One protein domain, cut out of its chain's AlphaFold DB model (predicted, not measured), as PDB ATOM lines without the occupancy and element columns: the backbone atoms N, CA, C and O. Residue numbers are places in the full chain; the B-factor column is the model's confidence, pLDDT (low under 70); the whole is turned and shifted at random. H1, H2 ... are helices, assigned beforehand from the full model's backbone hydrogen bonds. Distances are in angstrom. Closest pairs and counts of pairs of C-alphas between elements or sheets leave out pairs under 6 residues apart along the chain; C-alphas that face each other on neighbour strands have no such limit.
ATOM      1  N   MET A 216      23.308  39.646  50.318       94.31
ATOM      2  CA  MET A 216      22.243  40.206  49.499       94.31
ATOM      3  C   MET A 216      21.564  39.139  48.641       94.31
ATOM      4  O   MET A 216      20.347  39.196  48.476       94.31
ATOM      5  N   ASP A 217      22.305  38.142  48.142       94.56
ATOM      6  CA  ASP A 217      21.754  37.100  47.264       94.56
ATOM      7  C   ASP A 217      20.682  36.273  47.982       94.56
ATOM      8  O   ASP A 217      19.536  36.205  47.522       94.56
ATOM      9  N   PRO A 218      20.987  35.675  49.143       95.19
ATOM     10  CA  PRO A 218      19.972  34.944  49.862       95.19
ATOM     11  C   PRO A 218      18.939  35.854  50.539       95.19
ATOM     12  O   PRO A 218      17.816  35.407  50.774       95.19
ATOM     13  N   PHE A 219      19.247  37.125  50.828       97.19
ATOM     14  CA  PHE A 219      18.230  38.051  51.332       97.19
ATOM     15  C   PHE A 219      17.185  38.348  50.260       97.19
ATOM     16  O   PHE A 219      15.993  38.326  50.553       97.19
ATOM     17  N   LEU A 220      17.610  38.537  49.008       97.06
ATOM     18  CA  LEU A 220      16.714  38.667  47.865       97.06
ATOM     19  C   LEU A 220      15.835  37.421  47.691       97.06
ATOM     20  O   LEU A 220      14.634  37.556  47.456       97.06
ATOM     21  N   ALA A 221      16.394  36.221  47.873       97.00
ATOM     22  CA  ALA A 221      15.598  34.994  47.902       97.00
ATOM     23  C   ALA A 221      14.557  35.013  49.032       97.00
ATOM     24  O   ALA A 221      13.378  34.752  48.793       97.00
ATOM     25  N   GLY A 222      14.957  35.412  50.243       97.31
ATOM     26  CA  GLY A 222      14.043  35.556  51.376       97.31
ATOM     27  C   GLY A 222      12.939  36.586  51.127       97.31
ATOM     28  O   GLY A 222      11.783  36.345  51.470       97.31
ATOM     29  N   LEU A 223      13.262  37.712  50.487       96.94
ATOM     30  CA  LEU A 223      12.286  38.727  50.094       96.94
ATOM     31  C   LEU A 223      11.268  38.160  49.100       96.94
ATOM     32  O   LEU A 223      10.070  38.346  49.314       96.94
ATOM     33  N   ALA A 224      11.723  37.437  48.070       96.19
ATOM     34  CA  ALA A 224      10.863  36.817  47.060       96.19
ATOM     35  C   ALA A 224       9.888  35.781  47.656       96.19
ATOM     36  O   ALA A 224       8.763  35.628  47.177       96.19
ATOM     37  N   GLU A 225      10.288  35.099  48.731       95.62
ATOM     38  CA  GLU A 225       9.438  34.157  49.468       95.62
ATOM     39  C   GLU A 225       8.486  34.855  50.458       95.62
ATOM     40  O   GLU A 225       7.407  34.336  50.765       95.62
ATOM     41  N   SER A 226       8.852  36.045  50.942       95.25
ATOM     42  CA  SER A 226       8.134  36.764  51.998       95.25
ATOM     43  C   SER A 226       6.841  37.438  51.532       95.25
ATOM     44  O   SER A 226       6.743  37.951  50.422       95.25
ATOM     45  N   ASP A 227       5.859  37.547  52.426       94.19
ATOM     46  CA  ASP A 227       4.644  38.350  52.197       94.19
ATOM     47  C   ASP A 227       4.845  39.857  52.460       94.19
ATOM     48  O   ASP A 227       3.887  40.623  52.413       94.19
ATOM     49  N   GLY A 228       6.073  40.288  52.779       90.81
ATOM     50  CA  GLY A 228       6.376  41.668  53.173       90.81
ATOM     51  C   GLY A 228       6.621  42.628  52.005       90.81
ATOM     52  O   GLY A 228       6.626  43.842  52.207       90.81
ATOM     53  N   LEU A 229       6.820  42.103  50.791       94.88
ATOM     54  CA  LEU A 229       6.996  42.921  49.594       94.88
ATOM     55  C   LEU A 229       5.694  43.634  49.214       94.88
ATOM     56  O   LEU A 229       4.610  43.051  49.243       94.88
ATOM     57  N   THR A 230       5.809  44.901  48.816       95.56
ATOM     58  CA  THR A 230       4.657  45.746  48.479       95.56
ATOM     59  C   THR A 230       4.591  46.046  46.982       95.56
ATOM     60  O   THR A 230       5.591  45.994  46.265       95.56
ATOM     61  N   GLU A 231       3.412  46.445  46.504       95.94
ATOM     62  CA  GLU A 231       3.249  46.892  45.116       95.94
ATOM     63  C   GLU A 231       4.007  48.200  44.816       95.94
ATOM     64  O   GLU A 231       4.397  48.458  43.675       95.94
ATOM     65  N   GLN A 232       4.281  49.008  45.845       94.12
ATOM     66  CA  GLN A 232       5.102  50.206  45.705       94.12
ATOM     67  C   GLN A 232       6.549  49.837  45.349       94.12
ATOM     68  O   GLN A 232       7.094  50.397  44.401       94.12
ATOM     69  N   GLY A 233       7.138  48.852  46.037       94.06
ATOM     70  CA  GLY A 233       8.457  48.317  45.679       94.06
ATOM     71  C   GLY A 233       8.471  47.651  44.298       94.06
ATOM     72  O   GLY A 233       9.426  47.800  43.537       94.06
ATOM     73  N   ASN A 234       7.376  46.982  43.925       96.50
ATOM     74  CA  ASN A 234       7.237  46.333  42.619       96.50
ATOM     75  C   ASN A 234       7.246  47.323  41.447       96.50
ATOM     76  O   ASN A 234       7.783  47.021  40.388       96.50
ATOM     77  N   THR A 235       6.646  48.503  41.621       96.00
ATOM     78  CA  THR A 235       6.528  49.503  40.549       96.00
ATOM     79  C   THR A 235       7.900  49.895  40.003       96.00
ATOM     80  O   THR A 235       8.119  49.870  38.793       96.00
ATOM     81  N   GLU A 236       8.844  50.181  40.894       92.50
ATOM     82  CA  GLU A 236      10.211  50.549  40.530       92.50
ATOM     83  C   GLU A 236      11.027  49.336  40.049       92.50
ATOM     84  O   GLU A 236      11.759  49.428  39.061       92.50
ATOM     85  N   LEU A 237      10.834  48.162  40.665       96.25
ATOM     86  CA  LEU A 237      11.456  46.917  40.203       96.25
ATOM     87  C   LEU A 237      11.073  46.598  38.748       96.25
ATOM     88  O   LEU A 237      11.933  46.235  37.947       96.25
ATOM     89  N   ARG A 238       9.799  46.779  38.370       97.88
ATOM     90  CA  ARG A 238       9.341  46.602  36.983       97.88
ATOM     91  C   ARG A 238      10.059  47.546  36.028       97.88
ATOM     92  O   ARG A 238      10.402  47.134  34.922       97.88
ATOM     93  N   ILE A 239      10.270  48.805  36.422       96.12
ATOM     94  CA  ILE A 239      10.993  49.783  35.595       96.12
ATOM     95  C   ILE A 239      12.398  49.260  35.305       96.12
ATOM     96  O   ILE A 239      12.779  49.195  34.139       96.12
ATOM     97  N   TYR A 240      13.124  48.819  36.334       96.38
ATOM     98  CA  TYR A 240      14.470  48.280  36.175       96.38
ATOM     99  C   TYR A 240      14.505  46.988  35.352       96.38
ATOM    100  O   TYR A 240      15.269  46.904  34.393       96.38
ATOM    101  N   LEU A 241      13.660  46.000  35.662       97.50
ATOM    102  CA  LEU A 241      13.627  44.716  34.950       97.50
ATOM    103  C   LEU A 241      13.393  44.902  33.446       97.50
ATOM    104  O   LEU A 241      14.013  44.213  32.645       97.50
ATOM    105  N   LYS A 242      12.572  45.882  33.052       97.81
ATOM    106  CA  LYS A 242      12.331  46.230  31.641       97.81
ATOM    107  C   LYS A 242      13.536  46.846  30.926       97.81
ATOM    108  O   LYS A 242      13.527  46.919  29.700       97.81
ATOM    109  N   THR A 243      14.552  47.299  31.658       96.62
ATOM    110  CA  THR A 243      15.822  47.748  31.067       96.62
ATOM    111  C   THR A 243      16.804  46.606  30.830       96.62
ATOM    112  O   THR A 243      17.766  46.785  30.082       96.62
ATOM    113  N   LEU A 244      16.577  45.439  31.445       95.38
ATOM    114  CA  LEU A 244      17.462  44.298  31.280       95.38
ATOM    115  C   LEU A 244      17.277  43.678  29.888       95.38
ATOM    116  O   LEU A 244      16.147  43.539  29.407       95.38
ATOM    117  N   PRO A 245      18.376  43.273  29.233       94.38
ATOM    118  CA  PRO A 245      18.300  42.609  27.943       94.38
ATOM    119  C   PRO A 245      17.534  41.288  28.068       94.38
ATOM    120  O   PRO A 245      17.684  40.562  29.051       94.38
ATOM    121  N   GLU A 246      16.743  40.979  27.038       93.50
ATOM    122  CA  GLU A 246      16.001  39.713  26.899       93.50
ATOM    123  C   GLU A 246      14.887  39.494  27.939       93.50
ATOM    124  O   GLU A 246      14.359  38.390  28.064       93.50
ATOM    125  N   VAL A 247      14.483  40.546  28.658       95.81
ATOM    126  CA  VAL A 247      13.322  40.511  29.554       95.81
ATOM    127  C   VAL A 247      12.062  40.971  28.813       95.81
ATOM    128  O   VAL A 247      12.032  42.045  28.213       95.81
ATOM    129  N   ASP A 248      11.000  40.162  28.863       97.69
ATOM    130  CA  ASP A 248       9.694  40.513  28.294       97.69
ATOM    131  C   ASP A 248       8.967  41.531  29.185       97.69
ATOM    132  O   ASP A 248       8.492  41.215  30.279       97.69
ATOM    133  N   ALA A 249       8.846  42.761  28.688       97.69
ATOM    134  CA  ALA A 249       8.187  43.847  29.396       97.69
ATOM    135  C   ALA A 249       6.711  43.567  29.719       97.69
ATOM    136  O   ALA A 249       6.246  43.952  30.791       97.69
ATOM    137  N   ALA A 250       5.985  42.877  28.834       97.75
ATOM    138  CA  ALA A 250       4.581  42.555  29.069       97.75
ATOM    139  C   ALA A 250       4.430  41.522  30.194       97.75
ATOM    140  O   ALA A 250       3.518  41.635  31.016       97.75
ATOM    141  N   ALA A 251       5.348  40.553  30.269       98.25
ATOM    142  CA  ALA A 251       5.394  39.587  31.361       98.25
ATOM    143  C   ALA A 251       5.706  40.267  32.706       98.25
ATOM    144  O   ALA A 251       5.016  40.010  33.690       98.25
ATOM    145  N   VAL A 252       6.678  41.186  32.736       98.25
ATOM    146  CA  VAL A 252       7.041  41.963  33.940       98.25
ATOM    147  C   VAL A 252       5.878  42.821  34.453       98.25
ATOM    148  O   VAL A 252       5.645  42.909  35.664       98.25
ATOM    149  N   ASP A 253       5.125  43.447  33.546       97.81
ATOM    150  CA  ASP A 253       3.966  44.270  33.907       97.81
ATOM    151  C   ASP A 253       2.806  43.430  34.468       97.81
ATOM    152  O   ASP A 253       2.116  43.875  35.388       97.81
ATOM    153  N   ALA A 254       2.613  42.207  33.964       97.69
ATOM    154  CA  ALA A 254       1.581  41.286  34.440       97.69
ATOM    155  C   ALA A 254       1.961  40.544  35.736       97.69
ATOM    156  O   ALA A 254       1.076  40.076  36.455       97.69
ATOM    157  N   ALA A 255       3.256  40.431  36.030       98.12
ATOM    158  CA  ALA A 255       3.778  39.694  37.171       98.12
ATOM    159  C   ALA A 255       3.512  40.389  38.519       98.12
ATOM    160  O   ALA A 255       3.526  41.622  38.662       98.12
ATOM    161  N   SER A 256       3.304  39.563  39.542       96.62
ATOM    162  CA  SER A 256       3.288  39.967  40.945       96.62
ATOM    163  C   SER A 256       4.680  40.387  41.427       96.62
ATOM    164  O   SER A 256       5.702  40.079  40.813       96.62
ATOM    165  N   VAL A 257       4.737  41.054  42.582       95.38
ATOM    166  CA  VAL A 257       6.015  41.470  43.178       95.38
ATOM    167  C   VAL A 257       6.941  40.293  43.480       95.38
ATOM    168  O   VAL A 257       8.148  40.400  43.291       95.38
ATOM    169  N   LYS A 258       6.383  39.144  43.880       95.44
ATOM    170  CA  LYS A 258       7.153  37.925  44.153       95.44
ATOM    171  C   LYS A 258       7.734  37.321  42.879       95.44
ATOM    172  O   LYS A 258       8.892  36.922  42.871       95.44
ATOM    173  N   GLU A 259       6.955  37.286  41.800       97.06
ATOM    174  CA  GLU A 259       7.418  36.787  40.500       97.06
ATOM    175  C   GLU A 259       8.522  37.682  39.924       97.06
ATOM    176  O   GLU A 259       9.543  37.173  39.469       97.06
ATOM    177  N   ASN A 260       8.378  39.006  40.026       97.94
ATOM    178  CA  ASN A 260       9.423  39.942  39.607       97.94
ATOM    179  C   ASN A 260      10.682  39.852  40.488       97.94
ATOM    180  O   ASN A 260      11.796  39.898  39.968       97.94
ATOM    181  N   ALA A 261      10.533  39.674  41.804       96.94
ATOM    182  CA  ALA A 261      11.656  39.433  42.712       96.94
ATOM    183  C   ALA A 261      12.404  38.133  42.368       96.94
ATOM    184  O   ALA A 261      13.633  38.114  42.317       96.94
ATOM    185  N   ALA A 262      11.663  37.060  42.077       96.44
ATOM    186  CA  ALA A 262      12.221  35.783  41.649       96.44
ATOM    187  C   ALA A 262      12.926  35.888  40.287       96.44
ATOM    188  O   ALA A 262      13.993  35.303  40.111       96.44
ATOM    189  N   LEU A 263      12.381  36.673  39.349       97.12
ATOM    190  CA  LEU A 263      13.043  36.970  38.080       97.12
ATOM    191  C   LEU A 263      14.359  37.722  38.307       97.12
ATOM    192  O   LEU A 263      15.374  37.336  37.733       97.12
ATOM    193  N   LEU A 264      14.379  38.748  39.167       97.12
ATOM    194  CA  LEU A 264      15.618  39.457  39.503       97.12
ATOM    195  C   LEU A 264      16.659  38.505  40.104       97.12
ATOM    196  O   LEU A 264      17.813  38.515  39.675       97.12
ATOM    197  N   LEU A 265      16.245  37.653  41.050       96.19
ATOM    198  CA  LEU A 265      17.115  36.645  41.651       96.19
ATOM    199  C   LEU A 265      17.692  35.710  40.585       96.19
ATOM    200  O   LEU A 265      18.903  35.539  40.512       96.19
ATOM    201  N   GLN A 266      16.842  35.160  39.716       95.56
ATOM    202  CA  GLN A 266      17.268  34.286  38.625       95.56
ATOM    203  C   GLN A 266      18.270  34.989  37.699       95.56
ATOM    204  O   GLN A 266      19.284  34.397  37.335       95.56
ATOM    205  N   ARG A 267      18.011  36.249  37.330       95.44
ATOM    206  CA  ARG A 267      18.911  37.046  36.482       95.44
ATOM    207  C   ARG A 267      20.266  37.301  37.132       95.44
ATOM    208  O   ARG A 267      21.250  37.436  36.416       95.44
ATOM    209  N   TRP A 268      20.314  37.375  38.456       94.69
ATOM    210  CA  TRP A 268      21.538  37.609  39.212       94.69
ATOM    211  C   TRP A 268      22.347  36.329  39.447       94.69
ATOM    212  O   TRP A 268      23.561  36.316  39.246       94.69
ATOM    213  N   THR A 269      21.686  35.241  39.846       92.38
ATOM    214  CA  THR A 269      22.364  34.063  40.406       92.38
ATOM    215  C   THR A 269      22.423  32.876  39.455       92.38
ATOM    216  O   THR A 269      23.148  31.921  39.729       92.38
ATOM    217  N   SER A 270      21.652  32.878  38.363       93.38
ATOM    218  CA  SER A 270      21.626  31.738  37.447       93.38
ATOM    219  C   SER A 270      22.939  31.626  36.665       93.38
ATOM    220  O   SER A 270      23.345  32.597  36.015       93.38
ATOM    221  N   PRO A 271      23.583  30.443  36.640       93.00
ATOM    222  CA  PRO A 271      24.757  30.213  35.804       93.00
ATOM    223  C   PRO A 271      24.435  30.293  34.305       93.00
ATOM    224  O   PRO A 271      25.329  30.591  33.520       93.00
ATOM    225  N   ASP A 272      23.170  30.086  33.918       95.25
ATOM    226  CA  ASP A 272      22.722  30.107  32.519       95.25
ATOM    227  C   ASP A 272      22.596  31.527  31.947       95.25
ATOM    228  O   ASP A 272      22.441  31.695  30.739       95.25
ATOM    229  N   VAL A 273      22.643  32.559  32.797       94.44
ATOM    230  CA  VAL A 273      22.629  33.959  32.361       94.44
ATOM    231  C   VAL A 273      24.080  34.418  32.164       94.44
ATOM    232  O   VAL A 273      24.833  34.414  33.148       94.44
ATOM    233  N   PRO A 274      24.489  34.823  30.942       95.25
ATOM    234  CA  PRO A 274      25.819  35.379  30.683       95.25
ATOM    235  C   PRO A 274      26.129  36.563  31.601       95.25
ATOM    236  O   PRO A 274      25.241  37.366  31.885       95.25
ATOM    237  N   GLU A 275      27.373  36.669  32.074       93.31
ATOM    238  CA  GLU A 275      27.798  37.668  33.067       93.31
ATOM    239  C   GLU A 275      27.505  39.105  32.611       93.31
ATOM    240  O   GLU A 275      27.004  39.911  33.390       93.31
ATOM    241  N   GLU A 276      27.711  39.401  31.329       93.56
ATOM    242  CA  GLU A 276      27.439  40.699  30.709       93.56
ATOM    243  C   GLU A 276      25.950  41.072  30.657       93.56
ATOM    244  O   GLU A 276      25.610  42.235  30.439       93.56
ATOM    245  N   LEU A 277      25.059  40.093  30.846       94.31
ATOM    246  CA  LEU A 277      23.610  40.289  30.903       94.31
ATOM    247  C   LEU A 277      23.075  40.298  32.344       94.31
ATOM    248  O   LEU A 277      21.864  40.484  32.543       94.31
ATOM    249  N   ARG A 278      23.937  40.076  33.343       95.06
ATOM    250  CA  ARG A 278      23.559  40.138  34.758       95.06
ATOM    251  C   ARG A 278      23.507  41.595  35.226       95.06
ATOM    252  O   ARG A 278      24.292  42.422  34.764       95.06
ATOM    253  N   PRO A 279      22.605  41.923  36.168       94.69
ATOM    254  CA  PRO A 279      22.695  43.160  36.940       94.69
ATOM    255  C   PRO A 279      24.104  43.384  37.496       94.69
ATOM    256  O   PRO A 279      24.753  42.422  37.903       94.69
ATOM    257  N   SER A 280      24.573  44.629  37.591       93.06
ATOM    258  CA  SER A 280      25.798  44.888  38.356       93.06
ATOM    259  C   SER A 280      25.538  44.717  39.859       93.06
ATOM    260  O   SER A 280      24.414  44.900  40.325       93.06
ATOM    261  N   ALA A 281      26.578  44.446  40.657       90.00
ATOM    262  CA  ALA A 281      26.440  44.379  42.120       90.00
ATOM    263  C   ALA A 281      25.857  45.679  42.716       90.00
ATOM    264  O   ALA A 281      25.065  45.646  43.658       90.00
ATOM    265  N   LYS A 282      26.201  46.830  42.119       91.19
ATOM    266  CA  LYS A 282      25.628  48.131  42.475       91.19
ATOM    267  C   LYS A 282      24.129  48.169  42.177       91.19
ATOM    268  O   LYS A 282      23.357  48.575  43.042       91.19
ATOM    269  N   ASP A 283      23.712  47.743  40.988       94.00
ATOM    270  CA  ASP A 283      22.294  47.730  40.626       94.00
ATOM    271  C   ASP A 283      21.508  46.769  41.514       94.00
ATOM    272  O   ASP A 283      20.414  47.114  41.952       94.00
ATOM    273  N   MET A 284      22.071  45.608  41.853       95.25
ATOM    274  CA  MET A 284      21.452  44.665  42.790       95.25
ATOM    275  C   MET A 284      21.197  45.294  44.153       95.25
ATOM    276  O   MET A 284      20.088  45.194  44.675       95.25
ATOM    277  N   PHE A 285      22.192  45.994  44.700       94.81
ATOM    278  CA  PHE A 285      22.047  46.709  45.960       94.81
ATOM    279  C   PHE A 285      20.874  47.702  45.912       94.81
ATOM    280  O   PHE A 285      19.966  47.624  46.739       94.81
ATOM    281  N   TYR A 286      20.833  48.589  44.910       95.50
ATOM    282  CA  TYR A 286      19.766  49.592  44.802       95.50
ATOM    283  C   TYR A 286      18.393  48.991  44.475       95.50
ATOM    284  O   TYR A 286      17.383  49.502  44.962       95.50
ATOM    285  N   ASN A 287      18.330  47.906  43.703       96.31
ATOM    286  CA  ASN A 287      17.072  47.215  43.426       96.31
ATOM    287  C   ASN A 287      16.500  46.552  44.678       96.31
ATOM    288  O   ASN A 287      15.309  46.693  44.936       96.31
ATOM    289  N   ILE A 288      17.330  45.905  45.501       97.25
ATOM    290  CA  ILE A 288      16.868  45.319  46.766       97.25
ATOM    291  C   ILE A 288      16.352  46.417  47.704       97.25
ATOM    292  O   ILE A 288      15.258  46.285  48.251       97.25
ATOM    293  N   VAL A 289      17.075  47.536  47.829       97.25
ATOM    294  CA  VAL A 289      16.611  48.698  48.610       97.25
ATOM    295  C   VAL A 289      15.254  49.187  48.106       97.25
ATOM    296  O   VAL A 289      14.328  49.390  48.886       97.25
ATOM    297  N   THR A 290      15.114  49.324  46.792       95.38
ATOM    298  CA  THR A 290      13.888  49.780  46.136       95.38
ATOM    299  C   THR A 290      12.714  48.822  46.368       95.38
ATOM    300  O   THR A 290      11.602  49.263  46.657       95.38
ATOM    301  N   MET A 291      12.950  47.511  46.317       96.19
ATOM    302  CA  MET A 291      11.940  46.485  46.599       96.19
ATOM    303  C   MET A 291      11.393  46.562  48.027       96.19
ATOM    304  O   MET A 291      10.236  46.213  48.260       96.19
ATOM    305  N   MET A 292      12.198  47.047  48.973       97.50
ATOM    306  CA  MET A 292      11.778  47.247  50.358       97.50
ATOM    307  C   MET A 292      10.867  48.472  50.538       97.50
ATOM    308  O   MET A 292      10.373  48.690  51.640       97.50
ATOM    309  N   ASN A 293      10.597  49.272  49.499       97.12
ATOM    310  CA  ASN A 293       9.719  50.438  49.615       97.12
ATOM    311  C   ASN A 293       8.330  50.053  50.158       97.12
ATOM    312  O   ASN A 293       7.642  49.187  49.613       97.12
ATOM    313  N   GLY A 294       7.924  50.683  51.260       96.44
ATOM    314  CA  GLY A 294       6.680  50.409  51.978       96.44
ATOM    315  C   GLY A 294       6.722  49.207  52.932       96.44
ATOM    316  O   GLY A 294       5.775  49.035  53.704       96.44
ATOM    317  N   MET A 295       7.791  48.403  52.922       97.44
ATOM    318  CA  MET A 295       7.999  47.295  53.861       97.44
ATOM    319  C   MET A 295       8.261  47.843  55.267       97.44
ATOM    320  O   MET A 295       8.974  48.837  55.432       97.44
ATOM    321  N   THR A 296       7.694  47.208  56.296       97.19
ATOM    322  CA  THR A 296       7.980  47.599  57.682       97.19
ATOM    323  C   THR A 296       9.381  47.145  58.091       97.19
ATOM    324  O   THR A 296       9.866  46.106  57.635       97.19
TER     325      THR A 296
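What this domain is: This is residues 216 to 296 of the 464 residues of an uncharacterized protein of Deltaproteobacteria bacterium RIFOXYB12_FULL_58_9 (UniProt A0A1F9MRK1). Four helices, H1, H2, H4 and H5, make a small bundle, and the short H3 folds back beside H2 as a helical hairpin on the bundle's flank. H1 and H5 run one way, H2 and H4 the other; the long link between H4 and H5 makes the turn at one end, opposite the last residue, Thr 296. The printed part has 81 residues with five named helices, H1 to H5 in order, and no named strand: all helix. It is compact, with a radius of gyration of the C-alphas of 11.5 A and spans of 34 by 27 by 19 A.

How they stand to each other: Begin with H1, residues 216 to 225, and look to H4, residues 257 to 269: they touch, closest at the C-alphas of Ala 224 and Lys 258, 4.8 A, at a shallow tilt of 29 degrees, opposite ways. The hub is H2, residues 231 to 241, apart from H1. H2 touches H3, residues 249 to 254, closest at C-alphas 238 and 252, 6.0 A. H2 touches H4, closest at C-alphas 234 and 257, 5.0 A, at a steep tilt of 37 degrees, only just past shallow. H2 touches H5, residues 281 to 291, closest at C-alphas 233 and 291, 4.0 A. H1 and H5 only just touch, with 3 pairs of C-alphas within 8 A, closest Leu 220 and Ile 288, 6.7 A. Every O i to N i+4 pair is within hydrogen-bond range in H1, H3, H4 and H5; in H2, 6 of 7.

Where its parts are: Find C-alpha 216 at (22.243, 40.206, 49.499); from there H1 runs 14.2 A. H2 spans 14.7 A, H3 8.7 A and H4 18.2 A. H5 spans 15.3 A to C-alpha 291 at (11.940, 46.485, 46.599).

The domain as a whole: The C-alphas farthest apart are those of Pro 274 and Thr 296, 34.6 A. The printed part has no cut; the link from H4 to H5 is long, and no printed residue is under 70 in pLDDT.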